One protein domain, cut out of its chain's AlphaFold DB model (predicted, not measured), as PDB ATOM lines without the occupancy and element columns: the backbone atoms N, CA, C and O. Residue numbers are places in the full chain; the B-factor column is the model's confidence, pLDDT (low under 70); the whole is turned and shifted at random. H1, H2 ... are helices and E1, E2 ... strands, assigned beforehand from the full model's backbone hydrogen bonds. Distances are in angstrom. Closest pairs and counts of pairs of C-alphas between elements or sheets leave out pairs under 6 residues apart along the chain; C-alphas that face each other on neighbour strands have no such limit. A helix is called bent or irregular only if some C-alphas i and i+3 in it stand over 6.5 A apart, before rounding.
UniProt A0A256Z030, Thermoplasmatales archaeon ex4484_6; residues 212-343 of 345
ATOM      1  N   GLY A 212      25.816  55.880   1.512       91.31
ATOM      2  CA  GLY A 212      26.698  54.743   1.232       91.31
ATOM      3  C   GLY A 212      26.007  53.608   0.475       91.31
ATOM      4  O   GLY A 212      25.003  53.819  -0.208       91.31
ATOM      5  N   LYS A 213      26.595  52.409   0.538       93.81
ATOM      6  CA  LYS A 213      26.176  51.230  -0.234       93.81
ATOM      7  C   LYS A 213      25.705  50.111   0.688       93.81
ATOM      8  O   LYS A 213      26.278  49.908   1.758       93.81
ATOM      9  N   VAL A 214      24.710  49.363   0.236       95.44
ATOM     10  CA  VAL A 214      24.208  48.150   0.885       95.44
ATOM     11  C   VAL A 214      24.144  47.024  -0.141       95.44
ATOM     12  O   VAL A 214      23.881  47.281  -1.318       95.44
ATOM     13  N   LEU A 215      24.364  45.785   0.295       95.44
ATOM     14  CA  LEU A 215      24.181  44.606  -0.552       95.44
ATOM     15  C   LEU A 215      22.781  44.047  -0.362       95.44
ATOM     16  O   LEU A 215      22.435  43.670   0.747       95.44
ATOM     17  N   LEU A 216      21.985  43.957  -1.422       95.69
ATOM     18  CA  LEU A 216      20.729  43.213  -1.395       95.69
ATOM     19  C   LEU A 216      21.010  41.751  -1.696       95.69
ATOM     20  O   LEU A 216      21.316  41.418  -2.838       95.69
ATOM     21  N   PHE A 217      20.894  40.898  -0.683       95.62
ATOM     22  CA  PHE A 217      21.062  39.468  -0.867       95.62
ATOM     23  C   PHE A 217      19.809  38.877  -1.519       95.62
ATOM     24  O   PHE A 217      18.701  39.012  -0.994       95.62
ATOM     25  N   LEU A 218      20.001  38.246  -2.675       94.19
ATOM     26  CA  LEU A 218      18.977  37.528  -3.426       94.19
ATOM     27  C   LEU A 218      19.270  36.016  -3.317       94.19
ATOM     28  O   LEU A 218      19.982  35.485  -4.170       94.19
ATOM     29  N   PRO A 219      18.809  35.329  -2.255       92.31
ATOM     30  CA  PRO A 219      19.027  33.888  -2.082       92.31
ATOM     31  C   PRO A 219      18.248  33.065  -3.117       92.31
ATOM     32  O   PRO A 219      17.380  33.607  -3.808       92.31
ATOM     33  N   ALA A 220      18.509  31.757  -3.192       91.88
ATOM     34  CA  ALA A 220      17.624  30.851  -3.922       91.88
ATOM     35  C   ALA A 220      16.206  30.922  -3.332       91.88
ATOM     36  O   ALA A 220      16.027  31.091  -2.121       91.88
ATOM     37  N   PHE A 221      15.174  30.800  -4.174       92.38
ATOM     38  CA  PHE A 221      13.791  30.954  -3.699       92.38
ATOM     39  C   PHE A 221      13.421  29.903  -2.646       92.38
ATOM     40  O   PHE A 221      12.656  30.198  -1.737       92.38
ATOM     41  N   SER A 222      14.008  28.709  -2.737       88.69
ATOM     42  CA  SER A 222      13.817  27.600  -1.798       88.69
ATOM     43  C   SER A 222      14.391  27.852  -0.396       88.69
ATOM     44  O   SER A 222      13.972  27.197   0.559       88.69
ATOM     45  N   GLU A 223      15.331  28.789  -0.241       86.00
ATOM     46  CA  GLU A 223      15.939  29.116   1.059       86.00
ATOM     47  C   GLU A 223      15.011  29.976   1.929       86.00
ATOM     48  O   GLU A 223      15.074  29.947   3.164       86.00
ATOM     49  N   LEU A 224      14.122  30.736   1.294       81.19
ATOM     50  CA  LEU A 224      13.115  31.549   1.958       81.19
ATOM     51  C   LEU A 224      11.831  30.724   2.055       81.19
ATOM     52  O   LEU A 224      11.372  30.171   1.066       81.19
ATOM     53  N   GLY A 225      11.227  30.611   3.241       85.25
ATOM     54  CA  GLY A 225       9.992  29.832   3.443       85.25
ATOM     55  C   GLY A 225       8.739  30.485   2.838       85.25
ATOM     56  O   GLY A 225       7.674  30.428   3.450       85.25
ATOM     57  N   MET A 226       8.886  31.179   1.712       90.94
ATOM     58  CA  MET A 226       7.907  32.041   1.062       90.94
ATOM     59  C   MET A 226       7.699  31.613  -0.385       90.94
ATOM     60  O   MET A 226       8.608  31.106  -1.038       90.94
ATOM     61  N   GLU A 227       6.526  31.935  -0.921       93.25
ATOM     62  CA  GLU A 227       6.287  31.809  -2.353       93.25
ATOM     63  C   GLU A 227       7.224  32.724  -3.157       93.25
ATOM     64  O   GLU A 227       7.645  33.804  -2.715       93.25
ATOM     65  N   ARG A 228       7.531  32.304  -4.388       94.06
ATOM     66  CA  ARG A 228       8.441  33.029  -5.291       94.06
ATOM     67  C   ARG A 228       8.008  34.482  -5.498       94.06
ATOM     68  O   ARG A 228       8.833  35.393  -5.438       94.06
ATOM     69  N   GLU A 229       6.717  34.706  -5.721       93.31
ATOM     70  CA  GLU A 229       6.169  36.042  -5.961       93.31
ATOM     71  C   GLU A 229       6.326  36.965  -4.743       93.31
ATOM     72  O   GLU A 229       6.729  38.122  -4.890       93.31
ATOM     73  N   GLU A 230       6.075  36.453  -3.536       94.44
ATOM     74  CA  GLU A 230       6.276  37.198  -2.291       94.44
ATOM     75  C   GLU A 230       7.750  37.592  -2.119       94.44
ATOM     76  O   GLU A 230       8.053  38.754  -1.836       94.44
ATOM     77  N   THR A 231       8.670  36.658  -2.370       94.12
ATOM     78  CA  THR A 231      10.117  36.903  -2.291       94.12
ATOM     79  C   THR A 231      10.554  38.036  -3.224       94.12
ATOM     80  O   THR A 231      11.271  38.954  -2.811       94.12
ATOM     81  N   ILE A 232      10.078  38.028  -4.475       94.44
ATOM     82  CA  ILE A 232      10.374  39.076  -5.464       94.44
ATOM     83  C   ILE A 232       9.827  40.429  -4.994       94.44
ATOM     84  O   ILE A 232      10.549  41.432  -5.022       94.44
ATOM     85  N   LYS A 233       8.570  40.467  -4.534       94.88
ATOM     86  CA  LYS A 233       7.914  41.690  -4.047       94.88
ATOM     87  C   LYS A 233       8.658  42.287  -2.849       94.88
ATOM     88  O   LYS A 233       8.953  43.485  -2.852       94.88
ATOM     89  N   ARG A 234       9.039  41.468  -1.863       95.19
ATOM     90  CA  ARG A 234       9.796  41.909  -0.676       95.19
ATOM     91  C   ARG A 234      11.195  42.407  -1.023       95.19
ATOM     92  O   ARG A 234      11.603  43.455  -0.517       95.19
ATOM     93  N   ALA A 235      11.913  41.724  -1.916       94.75
ATOM     94  CA  ALA A 235      13.219  42.179  -2.396       94.75
ATOM     95  C   ALA A 235      13.112  43.532  -3.113       94.75
ATOM     96  O   ALA A 235      13.884  44.457  -2.836       94.75
ATOM     97  N   ARG A 236      12.115  43.682  -3.994       93.69
ATOM     98  CA  ARG A 236      11.873  44.917  -4.754       93.69
ATOM     99  C   ARG A 236      11.500  46.085  -3.845       93.69
ATOM    100  O   ARG A 236      12.020  47.194  -4.012       93.69
ATOM    101  N   LEU A 237      10.635  45.846  -2.862       94.25
ATOM    102  CA  LEU A 237      10.258  46.867  -1.892       94.25
ATOM    103  C   LEU A 237      11.445  47.243  -0.997       94.25
ATOM    104  O   LEU A 237      11.721  48.429  -0.827       94.25
ATOM    105  N   SER A 238      12.204  46.260  -0.501       94.94
ATOM    106  CA  SER A 238      13.405  46.494   0.314       94.94
ATOM    107  C   SER A 238      14.433  47.362  -0.410       94.94
ATOM    108  O   SER A 238      14.935  48.329   0.169       94.94
ATOM    109  N   LYS A 239      14.686  47.080  -1.697       92.88
ATOM    110  CA  LYS A 239      15.511  47.931  -2.565       92.88
ATOM    111  C   LYS A 239      14.989  49.367  -2.576       92.88
ATOM    112  O   LYS A 239      15.711  50.289  -2.202       92.88
ATOM    113  N   SER A 240      13.720  49.542  -2.935       90.56
ATOM    114  CA  SER A 240      13.106  50.864  -3.105       90.56
ATOM    115  C   SER A 240      13.105  51.682  -1.806       90.56
ATOM    116  O   SER A 240      13.381  52.882  -1.814       90.56
ATOM    117  N   MET A 241      12.844  51.043  -0.661       92.31
ATOM    118  CA  MET A 241      12.884  51.692   0.653       92.31
ATOM    119  C   MET A 241      14.288  52.196   1.006       92.31
ATOM    120  O   MET A 241      14.428  53.291   1.553       92.31
ATOM    121  N   LEU A 242      15.330  51.421   0.699       93.00
ATOM    122  CA  LEU A 242      16.711  51.805   0.998       93.00
ATOM    123  C   LEU A 242      17.255  52.849   0.021       93.00
ATOM    124  O   LEU A 242      17.949  53.769   0.452       93.00
ATOM    125  N   GLU A 243      16.869  52.790  -1.253       89.62
ATOM    126  CA  GLU A 243      17.179  53.841  -2.231       89.62
ATOM    127  C   GLU A 243      16.552  55.181  -1.836       89.62
ATOM    128  O   GLU A 243      17.226  56.210  -1.866       89.62
ATOM    129  N   ARG A 244      15.304  55.180  -1.342       89.00
ATOM    130  CA  ARG A 244      14.667  56.381  -0.768       89.00
ATOM    131  C   ARG A 244      15.362  56.878   0.496       89.00
ATOM    132  O   ARG A 244      15.307  58.069   0.799       89.00
ATOM    133  N   ARG A 245      16.062  56.003   1.218       90.75
ATOM    134  CA  ARG A 245      16.964  56.380   2.316       90.75
ATOM    135  C   ARG A 245      18.362  56.770   1.831       90.75
ATOM    136  O   ARG A 245      19.257  56.907   2.652       90.75
ATOM    137  N   GLY A 246      18.568  56.986   0.534       89.62
ATOM    138  CA  GLY A 246      19.834  57.458  -0.018       89.62
ATOM    139  C   GLY A 246      20.932  56.398  -0.059       89.62
ATOM    140  O   GLY A 246      22.092  56.737  -0.291       89.62
ATOM    141  N   CYS A 247      20.607  55.124   0.162       91.75
ATOM    142  CA  CYS A 247      21.553  54.036  -0.045       91.75
ATOM    143  C   CYS A 247      21.647  53.714  -1.536       91.75
ATOM    144  O   CYS A 247      20.670  53.809  -2.275       91.75
ATOM    145  N   ARG A 248      22.828  53.296  -1.978       91.06
ATOM    146  CA  ARG A 248      22.982  52.570  -3.233       91.06
ATOM    147  C   ARG A 248      22.811  51.083  -2.958       91.06
ATOM    148  O   ARG A 248      23.527  50.548  -2.113       91.06
ATOM    149  N   VAL A 249      21.887  50.431  -3.650       92.12
ATOM    150  CA  VAL A 249      21.585  49.012  -3.434       92.12
ATOM    151  C   VAL A 249      22.273  48.190  -4.513       92.12
ATOM    152  O   VAL A 249      22.014  48.375  -5.697       92.12
ATOM    153  N   ILE A 250      23.163  47.289  -4.106       92.94
ATOM    154  CA  ILE A 250      23.892  46.393  -5.006       92.94
ATOM    155  C   ILE A 250      23.288  44.995  -4.857       92.94
ATOM    156  O   ILE A 250      23.444  44.401  -3.790       92.94
ATOM    157  N   PRO A 251      22.587  44.457  -5.869       93.88
ATOM    158  CA  PRO A 251      22.114  43.077  -5.828       93.88
ATOM    159  C   PRO A 251      23.303  42.120  -5.732       93.88
ATOM    160  O   PRO A 251      24.289  42.310  -6.444       93.88
ATOM    161  N   ALA A 252      23.219  41.112  -4.869       94.06
ATOM    162  CA  ALA A 252      24.258  40.110  -4.675       94.06
ATOM    163  C   ALA A 252      23.652  38.726  -4.461       94.06
ATOM    164  O   ALA A 252      22.655  38.587  -3.752       94.06
ATOM    165  N   SER A 253      24.232  37.707  -5.087       94.19
ATOM    166  CA  SER A 253      23.674  36.351  -5.084       94.19
ATOM    167  C   SER A 253      24.703  35.321  -5.560       94.19
ATOM    168  O   SER A 253      25.707  35.693  -6.172       94.19
ATOM    169  N   SER A 254      24.484  34.039  -5.257       93.50
ATOM    170  CA  SER A 254      25.275  32.943  -5.834       93.50
ATOM    171  C   SER A 254      24.966  32.800  -7.327       93.50
ATOM    172  O   SER A 254      23.921  33.247  -7.800       93.50
ATOM    173  N   ARG A 255      25.858  32.180  -8.106       91.62
ATOM    174  CA  ARG A 255      25.622  31.993  -9.548       91.62
ATOM    175  C   ARG A 255      24.378  31.154  -9.828       91.62
ATOM    176  O   ARG A 255      23.613  31.507 -10.718       91.62
ATOM    177  N   GLU A 256      24.174  30.104  -9.038       90.19
ATOM    178  CA  GLU A 256      23.008  29.224  -9.127       90.19
ATOM    179  C   GLU A 256      21.704  29.988  -8.861       90.19
ATOM    180  O   GLU A 256      20.800  29.978  -9.692       90.19
ATOM    181  N   ALA A 257      21.626  30.749  -7.765       92.38
ATOM    182  CA  ALA A 257      20.436  31.541  -7.473       92.38
ATOM    183  C   ALA A 257      20.219  32.653  -8.519       92.38
ATOM    184  O   ALA A 257      19.082  32.940  -8.894       92.38
ATOM    185  N   LEU A 258      21.286  33.259  -9.059       91.12
ATOM    186  CA  LEU A 258      21.166  34.260 -10.127       91.12
ATOM    187  C   LEU A 258      20.482  33.726 -11.387       91.12
ATOM    188  O   LEU A 258      19.836  34.517 -12.079       91.12
ATOM    189  N   ASP A 259      20.578  32.428 -11.682       91.19
ATOM    190  CA  ASP A 259      19.834  31.822 -12.786       91.19
ATOM    191  C   ASP A 259      18.322  31.873 -12.541       91.19
ATOM    192  O   ASP A 259      17.567  32.219 -13.454       91.19
ATOM    193  N   GLU A 260      17.880  31.644 -11.303       93.12
ATOM    194  CA  GLU A 260      16.472  31.784 -10.915       93.12
ATOM    195  C   GLU A 260      15.999  33.245 -10.948       93.12
ATOM    196  O   GLU A 260      14.865  33.532 -11.347       93.12
ATOM    197  N   TRP A 261      16.865  34.183 -10.552       92.06
ATOM    198  CA  TRP A 261      16.561  35.619 -10.536       92.06
ATOM    199  C   TRP A 261      16.644  36.281 -11.912       92.06
ATOM    200  O   TRP A 261      16.122  37.386 -12.083       92.06
ATOM    201  N   ARG A 262      17.265  35.624 -12.899       90.12
ATOM    202  CA  ARG A 262      17.529  36.147 -14.247       90.12
ATOM    203  C   ARG A 262      16.320  36.823 -14.909       90.12
ATOM    204  O   ARG A 262      16.503  37.935 -15.410       90.12
ATOM    205  N   PRO A 263      15.092  36.261 -14.864       91.12
ATOM    206  CA  PRO A 263      13.909  36.901 -15.450       91.12
ATOM    207  C   PRO A 263      13.504  38.218 -14.768       91.12
ATOM    208  O   PRO A 263      12.784  39.022 -15.353       91.12
ATOM    209  N   TYR A 264      13.964  38.448 -13.537       89.94
ATOM    210  CA  TYR A 264      13.552  39.553 -12.671       89.94
ATOM    211  C   TYR A 264      14.653  40.596 -12.456       89.94
ATOM    212  O   TYR A 264      14.400  41.621 -11.823       89.94
ATOM    213  N   LEU A 265      15.869  40.388 -12.980       86.31
ATOM    214  CA  LEU A 265      17.000  41.297 -12.753       86.31
ATOM    215  C   LEU A 265      16.722  42.729 -13.223       86.31
ATOM    216  O   LEU A 265      17.220  43.671 -12.612       86.31
ATOM    217  N   SER A 266      15.882  42.925 -14.241       84.19
ATOM    218  CA  SER A 266      15.453  44.260 -14.689       84.19
ATOM    219  C   SER A 266      14.774  45.087 -13.587       84.19
ATOM    220  O   SER A 266      14.847  46.312 -13.627       84.19
ATOM    221  N   LEU A 267      14.184  44.445 -12.572       83.12
ATOM    222  CA  LEU A 267      13.592  45.110 -11.405       83.12
ATOM    223  C   LEU A 267      14.649  45.651 -10.428       83.12
ATOM    224  O   LEU A 267      14.354  46.517  -9.601       83.12
ATOM    225  N   PHE A 268      15.874  45.127 -10.502       80.12
ATOM    226  CA  PHE A 268      16.942  45.373  -9.533       80.12
ATOM    227  C   PHE A 268      18.157  46.092 -10.123       80.12
ATOM    228  O   PHE A 268      18.942  46.659  -9.363       80.12
ATOM    229  N   ARG A 269      18.325  46.089 -11.447       65.38
ATOM    230  CA  ARG A 269      19.473  46.709 -12.117       65.38
ATOM    231  C   ARG A 269      19.448  48.233 -11.988       65.38
ATOM    232  O   ARG A 269      18.490  48.903 -12.362       65.38
ATOM    233  N   GLU A 270      20.547  48.787 -11.483       57.06
ATOM    234  CA  GLU A 270      20.853  50.215 -11.568       57.06
ATOM    235  C   GLU A 270      21.569  50.496 -12.899       57.06
ATOM    236  O   GLU A 270      22.801  50.452 -12.974       57.06
ATOM    237  N   GLY A 271      20.810  50.767 -13.962       58.94
ATOM    238  CA  GLY A 271      21.387  50.907 -15.304       58.94
ATOM    239  C   GLY A 271      21.957  49.577 -15.815       58.94
ATOM    240  O   GLY A 271      21.299  48.549 -15.695       58.94
ATOM    241  N   ASP A 272      23.183  49.590 -16.349       50.28
ATOM    242  CA  ASP A 272      23.787  48.428 -17.027       50.28
ATOM    243  C   ASP A 272      24.630  47.509 -16.126       50.28
ATOM    244  O   ASP A 272      25.198  46.533 -16.613       50.28
ATOM    245  N   ARG A 273      24.741  47.772 -14.815       65.75
ATOM    246  CA  ARG A 273      25.605  46.952 -13.941       65.75
ATOM    247  C   ARG A 273      24.936  45.646 -13.520       65.75
ATOM    248  O   ARG A 273      23.797  45.646 -13.054       65.75
ATOM    249  N   ASP A 274      25.681  44.556 -13.662       76.31
ATOM    250  CA  ASP A 274      25.254  43.221 -13.253       76.31
ATOM    251  C   ASP A 274      25.305  43.048 -11.723       76.31
ATOM    252  O   ASP A 274      26.079  43.740 -11.046       76.31
ATOM    253  N   PRO A 275      24.481  42.143 -11.159       87.94
ATOM    254  CA  PRO A 275      24.583  41.732  -9.763       87.94
ATOM    255  C   PRO A 275      25.995  41.277  -9.381       87.94
ATOM    256  O   PRO A 275      26.720  40.690 -10.184       87.94
ATOM    257  N   PHE A 276      26.370  41.500  -8.125       92.88
ATOM    258  CA  PHE A 276      27.600  40.962  -7.564       92.88
ATOM    259  C   PHE A 276      27.456  39.447  -7.358       92.88
ATOM    260  O   PHE A 276      26.597  38.997  -6.598       92.88
ATOM    261  N   VAL A 277      28.302  38.659  -8.020       94.81
ATOM    262  CA  VAL A 277      28.321  37.200  -7.851       94.81
ATOM    263  C   VAL A 277      29.119  36.857  -6.595       94.81
ATOM    264  O   VAL A 277      30.280  37.250  -6.479       94.81
ATOM    265  N   LEU A 278      28.487  36.161  -5.653       95.75
ATOM    266  CA  LEU A 278      29.125  35.684  -4.426       95.75
ATOM    267  C   LEU A 278      30.150  34.585  -4.728       95.75
ATOM    268  O   LEU A 278      29.998  33.831  -5.689       95.75
ATOM    269  N   GLU A 279      31.193  34.508  -3.903       93.38
ATOM    270  CA  GLU A 279      32.188  33.438  -3.980       93.38
ATOM    271  C   GLU A 279      31.552  32.086  -3.625       93.38
ATOM    272  O   GLU A 279      30.774  31.980  -2.678       93.38
ATOM    273  N   GLU A 280      31.852  31.066  -4.427       91.12
ATOM    274  CA  GLU A 280      31.299  29.716  -4.293       91.12
ATOM    275  C   GLU A 280      32.237  28.811  -3.486       91.12
ATOM    276  O   GLU A 280      33.445  29.026  -3.440       91.12
ATOM    277  N   GLY A 281      31.681  27.761  -2.871       89.75
ATOM    278  CA  GLY A 281      32.459  26.775  -2.111       89.75
ATOM    279  C   GLY A 281      32.840  27.204  -0.689       89.75
ATOM    280  O   GLY A 281      33.570  26.474  -0.021       89.75
ATOM    281  N   ILE A 282      32.329  28.345  -0.217       91.94
ATOM    282  CA  ILE A 282      32.496  28.848   1.153       91.94
ATOM    283  C   ILE A 282      31.135  29.105   1.814       91.94
ATOM    284  O   ILE A 282      30.097  29.110   1.148       91.94
ATOM    285  N   ASP A 283      31.124  29.322   3.133       92.31
ATOM    286  CA  ASP A 283      29.899  29.668   3.859       92.31
ATOM    287  C   ASP A 283      29.312  30.996   3.342       92.31
ATOM    288  O   ASP A 283      30.029  31.977   3.124       92.31
ATOM    289  N   VAL A 284      27.988  31.062   3.168       92.31
ATOM    290  CA  VAL A 284      27.308  32.250   2.620       92.31
ATOM    291  C   VAL A 284      27.573  33.516   3.446       92.31
ATOM    292  O   VAL A 284      27.618  34.618   2.899       92.31
ATOM    293  N   ARG A 285      27.787  33.388   4.762       94.12
ATOM    294  CA  ARG A 285      28.111  34.511   5.653       94.12
ATOM    295  C   ARG A 285      29.509  35.045   5.362       94.12
ATOM    296  O   ARG A 285      29.705  36.257   5.419       94.12
ATOM    297  N   GLU A 286      30.456  34.172   5.030       93.25
ATOM    298  CA  GLU A 286      31.805  34.563   4.609       93.25
ATOM    299  C   GLU A 286      31.768  35.234   3.233       93.25
ATOM    300  O   GLU A 286      32.291  36.341   3.080       93.25
ATOM    301  N   ALA A 287      31.048  34.647   2.273       95.38
ATOM    302  CA  ALA A 287      30.884  35.218   0.936       95.38
ATOM    303  C   ALA A 287      30.225  36.610   0.966       95.38
ATOM    304  O   ALA A 287      30.663  37.535   0.278       95.38
ATOM    305  N   LEU A 288      29.195  36.800   1.800       96.00
ATOM    306  CA  LEU A 288      28.548  38.101   1.996       96.00
ATOM    307  C   LEU A 288      29.479  39.121   2.669       96.00
ATOM    308  O   LEU A 288      29.468  40.298   2.298       96.00
ATOM    309  N   ALA A 289      30.294  38.699   3.642       95.00
ATOM    310  CA  ALA A 289      31.255  39.577   4.307       95.00
ATOM    311  C   ALA A 289      32.352  40.059   3.342       95.00
ATOM    312  O   ALA A 289      32.685  41.252   3.328       95.00
ATOM    313  N   ASP A 290      32.869  39.157   2.506       94.06
ATOM    314  CA  ASP A 290      33.818  39.473   1.442       94.06
ATOM    315  C   ASP A 290      33.203  40.418   0.396       94.06
ATOM    316  O   ASP A 290      33.771  41.477   0.103       94.06
ATOM    317  N   ALA A 291      31.987  40.125  -0.078       94.88
ATOM    318  CA  ALA A 291      31.254  40.994  -0.998       94.88
ATOM    319  C   ALA A 291      31.067  42.406  -0.417       94.88
ATOM    320  O   ALA A 291      31.259  43.410  -1.115       94.88
ATOM    321  N   CYS A 292      30.741  42.518   0.875       94.81
ATOM    322  CA  CYS A 292      30.663  43.795   1.588       94.81
ATOM    323  C   CYS A 292      32.002  44.545   1.537       94.81
ATOM    324  O   CYS A 292      32.030  45.754   1.291       94.81
ATOM    325  N   GLY A 293      33.118  43.833   1.715       92.88
ATOM    326  CA  GLY A 293      34.470  44.363   1.558       92.88
ATOM    327  C   GLY A 293      34.753  44.890   0.157       92.88
ATOM    328  O   GLY A 293      35.054  46.078   0.005       92.88
ATOM    329  N   LYS A 294      34.583  44.040  -0.860       93.88
ATOM    330  CA  LYS A 294      34.855  44.351  -2.274       93.88
ATOM    331  C   LYS A 294      33.985  45.495  -2.806       93.88
ATOM    332  O   LYS A 294      34.433  46.290  -3.629       93.88
ATOM    333  N   THR A 295      32.755  45.632  -2.312       92.38
ATOM    334  CA  THR A 295      31.819  46.683  -2.752       92.38
ATOM    335  C   THR A 295      31.830  47.940  -1.880       92.38
ATOM    336  O   THR A 295      31.270  48.965  -2.286       92.38
ATOM    337  N   SER A 296      32.505  47.900  -0.724       93.12
ATOM    338  CA  SER A 296      32.414  48.918   0.336       93.12
ATOM    339  C   SER A 296      30.977  49.121   0.838       93.12
ATOM    340  O   SER A 296      30.537  50.255   1.044       93.12
ATOM    341  N   SER A 297      30.234  48.024   0.990       94.00
ATOM    342  CA  SER A 297      28.869  48.039   1.519       94.00
ATOM    343  C   SER A 297      28.875  47.867   3.032       94.00
ATOM    344  O   SER A 297      29.558  46.987   3.556       94.00
ATOM    345  N   PHE A 298      28.122  48.706   3.742       94.56
ATOM    346  CA  PHE A 298      28.131  48.726   5.211       94.56
ATOM    347  C   PHE A 298      27.140  47.739   5.842       94.56
ATOM    348  O   PHE A 298      27.236  47.456   7.033       94.56
ATOM    349  N   ALA A 299      26.184  47.238   5.059       96.06
ATOM    350  CA  ALA A 299      25.161  46.310   5.515       96.06
ATOM    351  C   ALA A 299      24.711  45.372   4.390       96.06
ATOM    352  O   ALA A 299      24.810  45.711   3.204       96.06
ATOM    353  N   VAL A 300      24.165  44.227   4.792       96.94
ATOM    354  CA  VAL A 300      23.422  43.300   3.933       96.94
ATOM    355  C   VAL A 300      21.928  43.531   4.140       96.94
ATOM    356  O   VAL A 300      21.482  43.819   5.243       96.94
ATOM    357  N   VAL A 301      21.138  43.426   3.084       96.44
ATOM    358  CA  VAL A 301      19.683  43.539   3.095       96.44
ATOM    359  C   VAL A 301      19.136  42.160   2.809       96.44
ATOM    360  O   VAL A 301      19.448  41.581   1.769       96.44
ATOM    361  N   TRP A 302      18.329  41.649   3.727       94.94
ATOM    362  CA  TRP A 302      17.733  40.330   3.619       94.94
ATOM    363  C   TRP A 302      16.205  40.463   3.524       94.94
ATOM    364  O   TRP A 302      15.581  40.986   4.450       94.94
ATOM    365  N   PRO A 303      15.579  40.035   2.411       92.25
ATOM    366  CA  PRO A 303      14.160  40.281   2.143       92.25
ATOM    367  C   PRO A 303      13.218  39.240   2.778       92.25
ATOM    368  O   PRO A 303      12.117  39.025   2.275       92.25
ATOM    369  N   GLY A 304      13.643  38.575   3.857       89.50
ATOM    370  CA  GLY A 304      12.842  37.576   4.568       89.50
ATOM    371  C   GLY A 304      11.759  38.173   5.472       89.50
ATOM    372  O   GLY A 304      11.732  39.382   5.730       89.50
ATOM    373  N   ARG A 305      10.877  37.305   5.978       90.56
ATOM    374  CA  ARG A 305       9.903  37.656   7.021       90.56
ATOM    375  C   ARG A 305      10.510  37.538   8.412       90.56
ATOM    376  O   ARG A 305      11.591  36.971   8.590       90.56
ATOM    377  N   LEU A 306       9.787  38.043   9.405       87.31
ATOM    378  CA  LEU A 306      10.159  37.883  10.803       87.31
ATOM    379  C   LEU A 306      10.202  36.404  11.228       87.31
ATOM    380  O   LEU A 306      11.102  36.021  11.970       87.31
ATOM    381  N   GLU A 307       9.304  35.555  10.723       87.38
ATOM    382  CA  GLU A 307       9.259  34.121  11.056       87.38
ATOM    383  C   GLU A 307      10.491  33.365  10.543       87.38
ATOM    384  O   GLU A 307      10.901  32.355  11.114       87.38
ATOM    385  N   ASP A 308      11.113  33.870   9.478       85.31
ATOM    386  CA  ASP A 308      12.294  33.271   8.869       85.31
ATOM    387  C   ASP A 308      13.606  33.791   9.499       85.31
ATOM    388  O   ASP A 308      14.681  33.392   9.056       85.31
ATOM    389  N   ILE A 309      13.570  34.646  10.536       83.62
ATOM    390  CA  ILE A 309      14.765  35.317  11.100       83.62
ATOM    391  C   ILE A 309      15.891  34.352  11.507       83.62
ATOM    392  O   ILE A 309      17.065  34.703  11.418       83.62
ATOM    393  N   GLY A 310      15.557  33.113  11.885       83.81
ATOM    394  CA  GLY A 310      16.541  32.068  12.195       83.81
ATOM    395  C   GLY A 310      17.391  31.617  10.996       83.81
ATOM    396  O   GLY A 310      18.473  31.070  11.190       83.81
ATOM    397  N   LYS A 311      16.934  31.870   9.765       84.31
ATOM    398  CA  LYS A 311      17.645  31.580   8.508       84.31
ATOM    399  C   LYS A 311      18.490  32.760   8.018       84.31
ATOM    400  O   LYS A 311      19.198  32.632   7.025       84.31
ATOM    401  N   MET A 312      18.410  33.915   8.682       86.38
ATOM    402  CA  MET A 312      19.106  35.124   8.258       86.38
ATOM    403  C   MET A 312      20.633  34.920   8.305       86.38
ATOM    404  O   MET A 312      21.178  34.604   9.370       86.38
ATOM    405  N   PRO A 313      21.359  35.127   7.192       86.81
ATOM    406  CA  PRO A 313      22.809  35.008   7.200       86.81
ATOM    407  C   PRO A 313      23.414  36.245   7.869       86.81
ATOM    408  O   PRO A 313      23.278  37.351   7.355       86.81
ATOM    409  N   ILE A 314      24.083  36.068   9.014       89.81
ATOM    410  CA  ILE A 314      24.773  37.152   9.732       89.81
ATOM    411  C   ILE A 314      26.268  37.119   9.361       89.81
ATOM    412  O   ILE A 314      27.000  36.267   9.884       89.81
ATOM    413  N   PRO A 315      26.744  38.008   8.467       89.25
ATOM    414  CA  PRO A 315      28.139  38.039   8.041       89.25
ATOM    415  C   PRO A 315      29.027  38.574   9.164       89.25
ATOM    416  O   PRO A 315      28.611  39.451   9.919       89.25
ATOM    417  N   HIS A 316      30.271  38.106   9.239       88.62
ATOM    418  CA  HIS A 316      31.282  38.653  10.146       88.62
ATOM    419  C   HIS A 316      32.489  39.123   9.341       88.62
ATOM    420  O   HIS A 316      33.025  38.385   8.519       88.62
ATOM    421  N   ARG A 317      32.938  40.354   9.582       78.44
ATOM    422  CA  ARG A 317      34.112  40.941   8.938       78.44
ATOM    423  C   ARG A 317      35.069  41.442  10.006       78.44
ATOM    424  O   ARG A 317      34.667  42.179  10.902       78.44
ATOM    425  N   THR A 318      36.337  41.031   9.915       80.62
ATOM    426  CA  THR A 318      37.395  41.421  10.871       80.62
ATOM    427  C   THR A 318      36.985  41.220  12.340       80.62
ATOM    428  O   THR A 318      37.245  42.071  13.182       80.62
ATOM    429  N   GLY A 319      36.285  40.119  12.641       77.00
ATOM    430  CA  GLY A 319      35.825  39.791  13.996       77.00
ATOM    431  C   GLY A 319      34.576  40.539  14.486       77.00
ATOM    432  O   GLY A 319      34.160  40.306  15.616       77.00
ATOM    433  N   ALA A 320      33.954  41.397  13.669       79.06
ATOM    434  CA  ALA A 320      32.717  42.107  14.008       79.06
ATOM    435  C   ALA A 320      31.564  41.721  13.062       79.06
ATOM    436  O   ALA A 320      31.804  41.513  11.868       79.06
ATOM    437  N   PRO A 321      30.312  41.636  13.547       85.31
ATOM    438  CA  PRO A 321      29.171  41.362  12.685       85.31
ATOM    439  C   PRO A 321      28.917  42.529  11.724       85.31
ATOM    440  O   PRO A 321      28.964  43.701  12.103       85.31
ATOM    441  N   VAL A 322      28.607  42.204  10.472       91.69
ATOM    442  CA  VAL A 322      28.056  43.148   9.498       91.69
ATOM    443  C   VAL A 322      26.560  43.277   9.767       91.69
ATOM    444  O   VAL A 322      25.868  42.279   9.960       91.69
ATOM    445  N   SER A 323      26.037  44.505   9.781       93.31
ATOM    446  CA  SER A 323      24.609  44.728  10.006       93.31
ATOM    447  C   SER A 323      23.763  44.081   8.906       93.31
ATOM    448  O   SER A 323      24.057  44.242   7.719       93.31
ATOM    449  N   VAL A 324      22.681  43.408   9.300       94.62
ATOM    450  CA  VAL A 324      21.673  42.876   8.376       94.62
ATOM    451  C   VAL A 324      20.378  43.667   8.544       94.62
ATOM    452  O   VAL A 324      19.876  43.830   9.654       94.62
ATOM    453  N   LEU A 325      19.863  44.211   7.446       95.12
ATOM    454  CA  LEU A 325      18.661  45.034   7.391       95.12
ATOM    455  C   LEU A 325      17.509  44.226   6.799       95.12
ATOM    456  O   LEU A 325      17.671  43.588   5.762       95.12
ATOM    457  N   GLN A 326      16.323  44.340   7.394       93.00
ATOM    458  CA  GLN A 326      15.107  43.706   6.884       93.00
ATOM    459  C   GLN A 326      13.958  44.724   6.798       93.00
ATOM    460  O   GLN A 326      13.089  44.762   7.672       93.00
ATOM    461  N   PRO A 327      13.940  45.594   5.771       93.69
ATOM    462  CA  PRO A 327      12.972  46.690   5.685       93.69
ATOM    463  C   PRO A 327      11.507  46.233   5.699       93.69
ATOM    464  O   PRO A 327      10.642  46.998   6.115       93.69
ATOM    465  N   THR A 328      11.250  45.001   5.254       94.50
ATOM    466  CA  THR A 328       9.912  44.426   5.084       94.50
ATOM    467  C   THR A 328       9.579  43.322   6.091       94.50
ATOM    468  O   THR A 328       8.544  42.690   5.932       94.50
ATOM    469  N   ALA A 329      10.422  43.042   7.098       91.62
ATOM    470  CA  ALA A 329      10.251  41.861   7.967       91.62
ATOM    471  C   ALA A 329       8.898  41.802   8.687       91.62
ATOM    472  O   ALA A 329       8.342  40.720   8.845       91.62
ATOM    473  N   VAL A 330       8.391  42.960   9.113       91.75
ATOM    474  CA  VAL A 330       7.147  43.098   9.890       91.75
ATOM    475  C   VAL A 330       5.920  43.396   9.027       91.75
ATOM    476  O   VAL A 330       4.873  43.711   9.574       91.75
ATOM    477  N   MET A 331       6.062  43.357   7.698       93.94
ATOM    478  CA  MET A 331       4.968  43.642   6.769       93.94
ATOM    479  C   MET A 331       4.305  42.352   6.303       93.94
ATOM    480  O   MET A 331       5.007  41.416   5.890       93.94
ATOM    481  N   ASP A 332       2.976  42.330   6.278       93.06
ATOM    482  CA  ASP A 332       2.237  41.304   5.545       93.06
ATOM    483  C   ASP A 332       2.311  41.537   4.020       93.06
ATOM    484  O   ASP A 332       2.801  42.564   3.534       93.06
ATOM    485  N   LEU A 333       1.872  40.554   3.228       91.44
ATOM    486  CA  LEU A 333       1.946  40.651   1.768       91.44
ATOM    487  C   LEU A 333       1.056  41.777   1.207       91.44
ATOM    488  O   LEU A 333       1.446  42.437   0.242       91.44
ATOM    489  N   GLY A 334      -0.104  42.035   1.815       95.00
ATOM    490  CA  GLY A 334      -1.010  43.103   1.395       95.00
ATOM    491  C   GLY A 334      -0.400  44.492   1.597       95.00
ATOM    492  O   GLY A 334      -0.503  45.351   0.716       95.00
ATOM    493  N   GLU A 335       0.304  44.700   2.710       95.44
ATOM    494  CA  GLU A 335       1.074  45.912   2.990       95.44
ATOM    495  C   GLU A 335       2.228  46.093   1.998       95.44
ATOM    496  O   GLU A 335       2.414  47.191   1.459       95.44
ATOM    497  N   VAL A 336       2.977  45.020   1.709       94.69
ATOM    498  CA  VAL A 336       4.062  45.037   0.713       94.69
ATOM    499  C   VAL A 336       3.525  45.474  -0.653       94.69
ATOM    500  O   VAL A 336       4.092  46.363  -1.295       94.69
ATOM    501  N   GLU A 337       2.408  44.899  -1.095       94.31
ATOM    502  CA  GLU A 337       1.778  45.255  -2.365       94.31
ATOM    503  C   GLU A 337       1.245  46.686  -2.391       94.31
ATOM    504  O   GLU A 337       1.393  47.385  -3.396       94.31
ATOM    505  N   GLN A 338       0.637  47.149  -1.298       93.50
ATOM    506  CA  GLN A 338       0.157  48.524  -1.202       93.50
ATOM    507  C   GLN A 338       1.315  49.519  -1.346       93.50
ATOM    508  O   GLN A 338       1.180  50.523  -2.050       93.50
ATOM    509  N   TRP A 339       2.458  49.239  -0.719       91.69
ATOM    510  CA  TRP A 339       3.651  50.069  -0.854       91.69
ATOM    511  C   TRP A 339       4.242  50.038  -2.259       91.69
ATOM    512  O   TRP A 339       4.626  51.091  -2.764       91.69
ATOM    513  N   LEU A 340       4.290  48.871  -2.905       90.44
ATOM    514  CA  LEU A 340       4.749  48.763  -4.291       90.44
ATOM    515  C   LEU A 340       3.861  49.573  -5.242       90.44
ATOM    516  O   LEU A 340       4.398  50.355  -6.023       90.44
ATOM    517  N   ARG A 341       2.530  49.495  -5.103       88.88
ATOM    518  CA  ARG A 341       1.593  50.310  -5.900       88.88
ATOM    519  C   ARG A 341       1.854  51.811  -5.742       88.88
ATOM    520  O   ARG A 341       1.883  52.529  -6.732       88.88
ATOM    521  N   ARG A 342       2.123  52.279  -4.516       82.50
ATOM    522  CA  ARG A 342       2.464  53.692  -4.240       82.50
ATOM    523  C   ARG A 342       3.798  54.144  -4.835       82.50
ATOM    524  O   ARG A 342       4.020  55.340  -4.959       82.50
ATOM    525  N   LEU A 343       4.722  53.221  -5.095       76.50
ATOM    526  CA  LEU A 343       6.006  53.530  -5.730       76.50
ATOM    527  C   LEU A 343       5.895  53.575  -7.261       76.50
ATOM    528  O   LEU A 343       6.772  54.145  -7.909       76.50
TER     529      LEU A 343
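This is residues 212 to 343 of the 345 residues of a protein of Thermoplasmatales archaeon ex4484_6 (UniProt A0A256Z030). Look first for a small, twisted, four-stranded parallel sheet with H1 over one face and H3 over the other; H4 packs on H1 without reaching the sheet, and H2 sits near the edge strand E2. The printed part has 132 residues, with four named helices and four named strands in the order E1 H1 E2 H2 H3 E3 E4 H4; the sheet's order is E2 E1 E3 E4. The class is mixed, helices and strands, and the layers are three. The whole is compact, with a radius of gyration of the C-alphas of 13.7 A and spans of 39 by 34 by 28 A.

Find C-alpha 213 at (26.176, 51.230, -0.234); there E1, residues 213 to 217, begins and runs 12.8 A. Beside it are E2, residues 248 to 253, 16.3 A long, and E3, residues 297 to 301, 10.3 A long; E4 is residues 323 to 325. The longest helix, H1, runs 24.6 A from C-alpha 228 at (8.441, 33.029, -5.291) to residue 244. H2 is residues 255 to 267, 17.9 A, and irregular: C-alphas 263 and 266 are 7.6 A apart. H3 is residues 284 to 295, 16.0 A. H4, residues 333 to 343, runs 15.4 A and ends at C-alpha 343, (6.006, 53.530, -5.730).

Start at E1, parallel to E2 with N 216 and O 250 at 2.8 A, and parallel to E3 with N 301 and O 215 at 2.7 A. E3 and E4 are parallel, with N 325 and O 300 at 2.8 A. The sheet is only just strongly twisted, its C-alphas up to 4.3 A off the best plane. H1 is on the sheet at a height of 9.8 A, over E1; its closest C-alphas to E2 are Lys 239 and Val 249, 6.2 A. H3 is on the opposite face at a height of 8.1 A, over E1 and only just over E3, with three C-alphas; the closest C-alphas of H3 and E3 are Cys 292 and Phe 298, 6.6 A. E1, H1, E2 form a strand-helix-strand unit, two parallel neighbour strands with a helix between, and E2, H2 H3, E3 a split one, with E1 between its strands; both crossovers are right-handed. H1 touches H4 with residues 230 to 237 alone, at a steep tilt of 45 degrees, the same way; the closest C-alphas are Leu 237 and Leu 340, 6.3 A. H2 only grazes the sheet with residues 258 to 265. H1, H3 and H4 have every O i to N i+4 pair within hydrogen-bond range; H2 has 4 of 9, and 7 of 10 O i to N i+3 pairs.

The two C-alphas farthest apart, Gly 319 and Arg 341, are 41.0 A apart. The printed part has no cut. Look for long links at residues 268 to 283 and 302 to 322. Mean pLDDT of the printed part is 89.9; residues 269 to 273 are under 70.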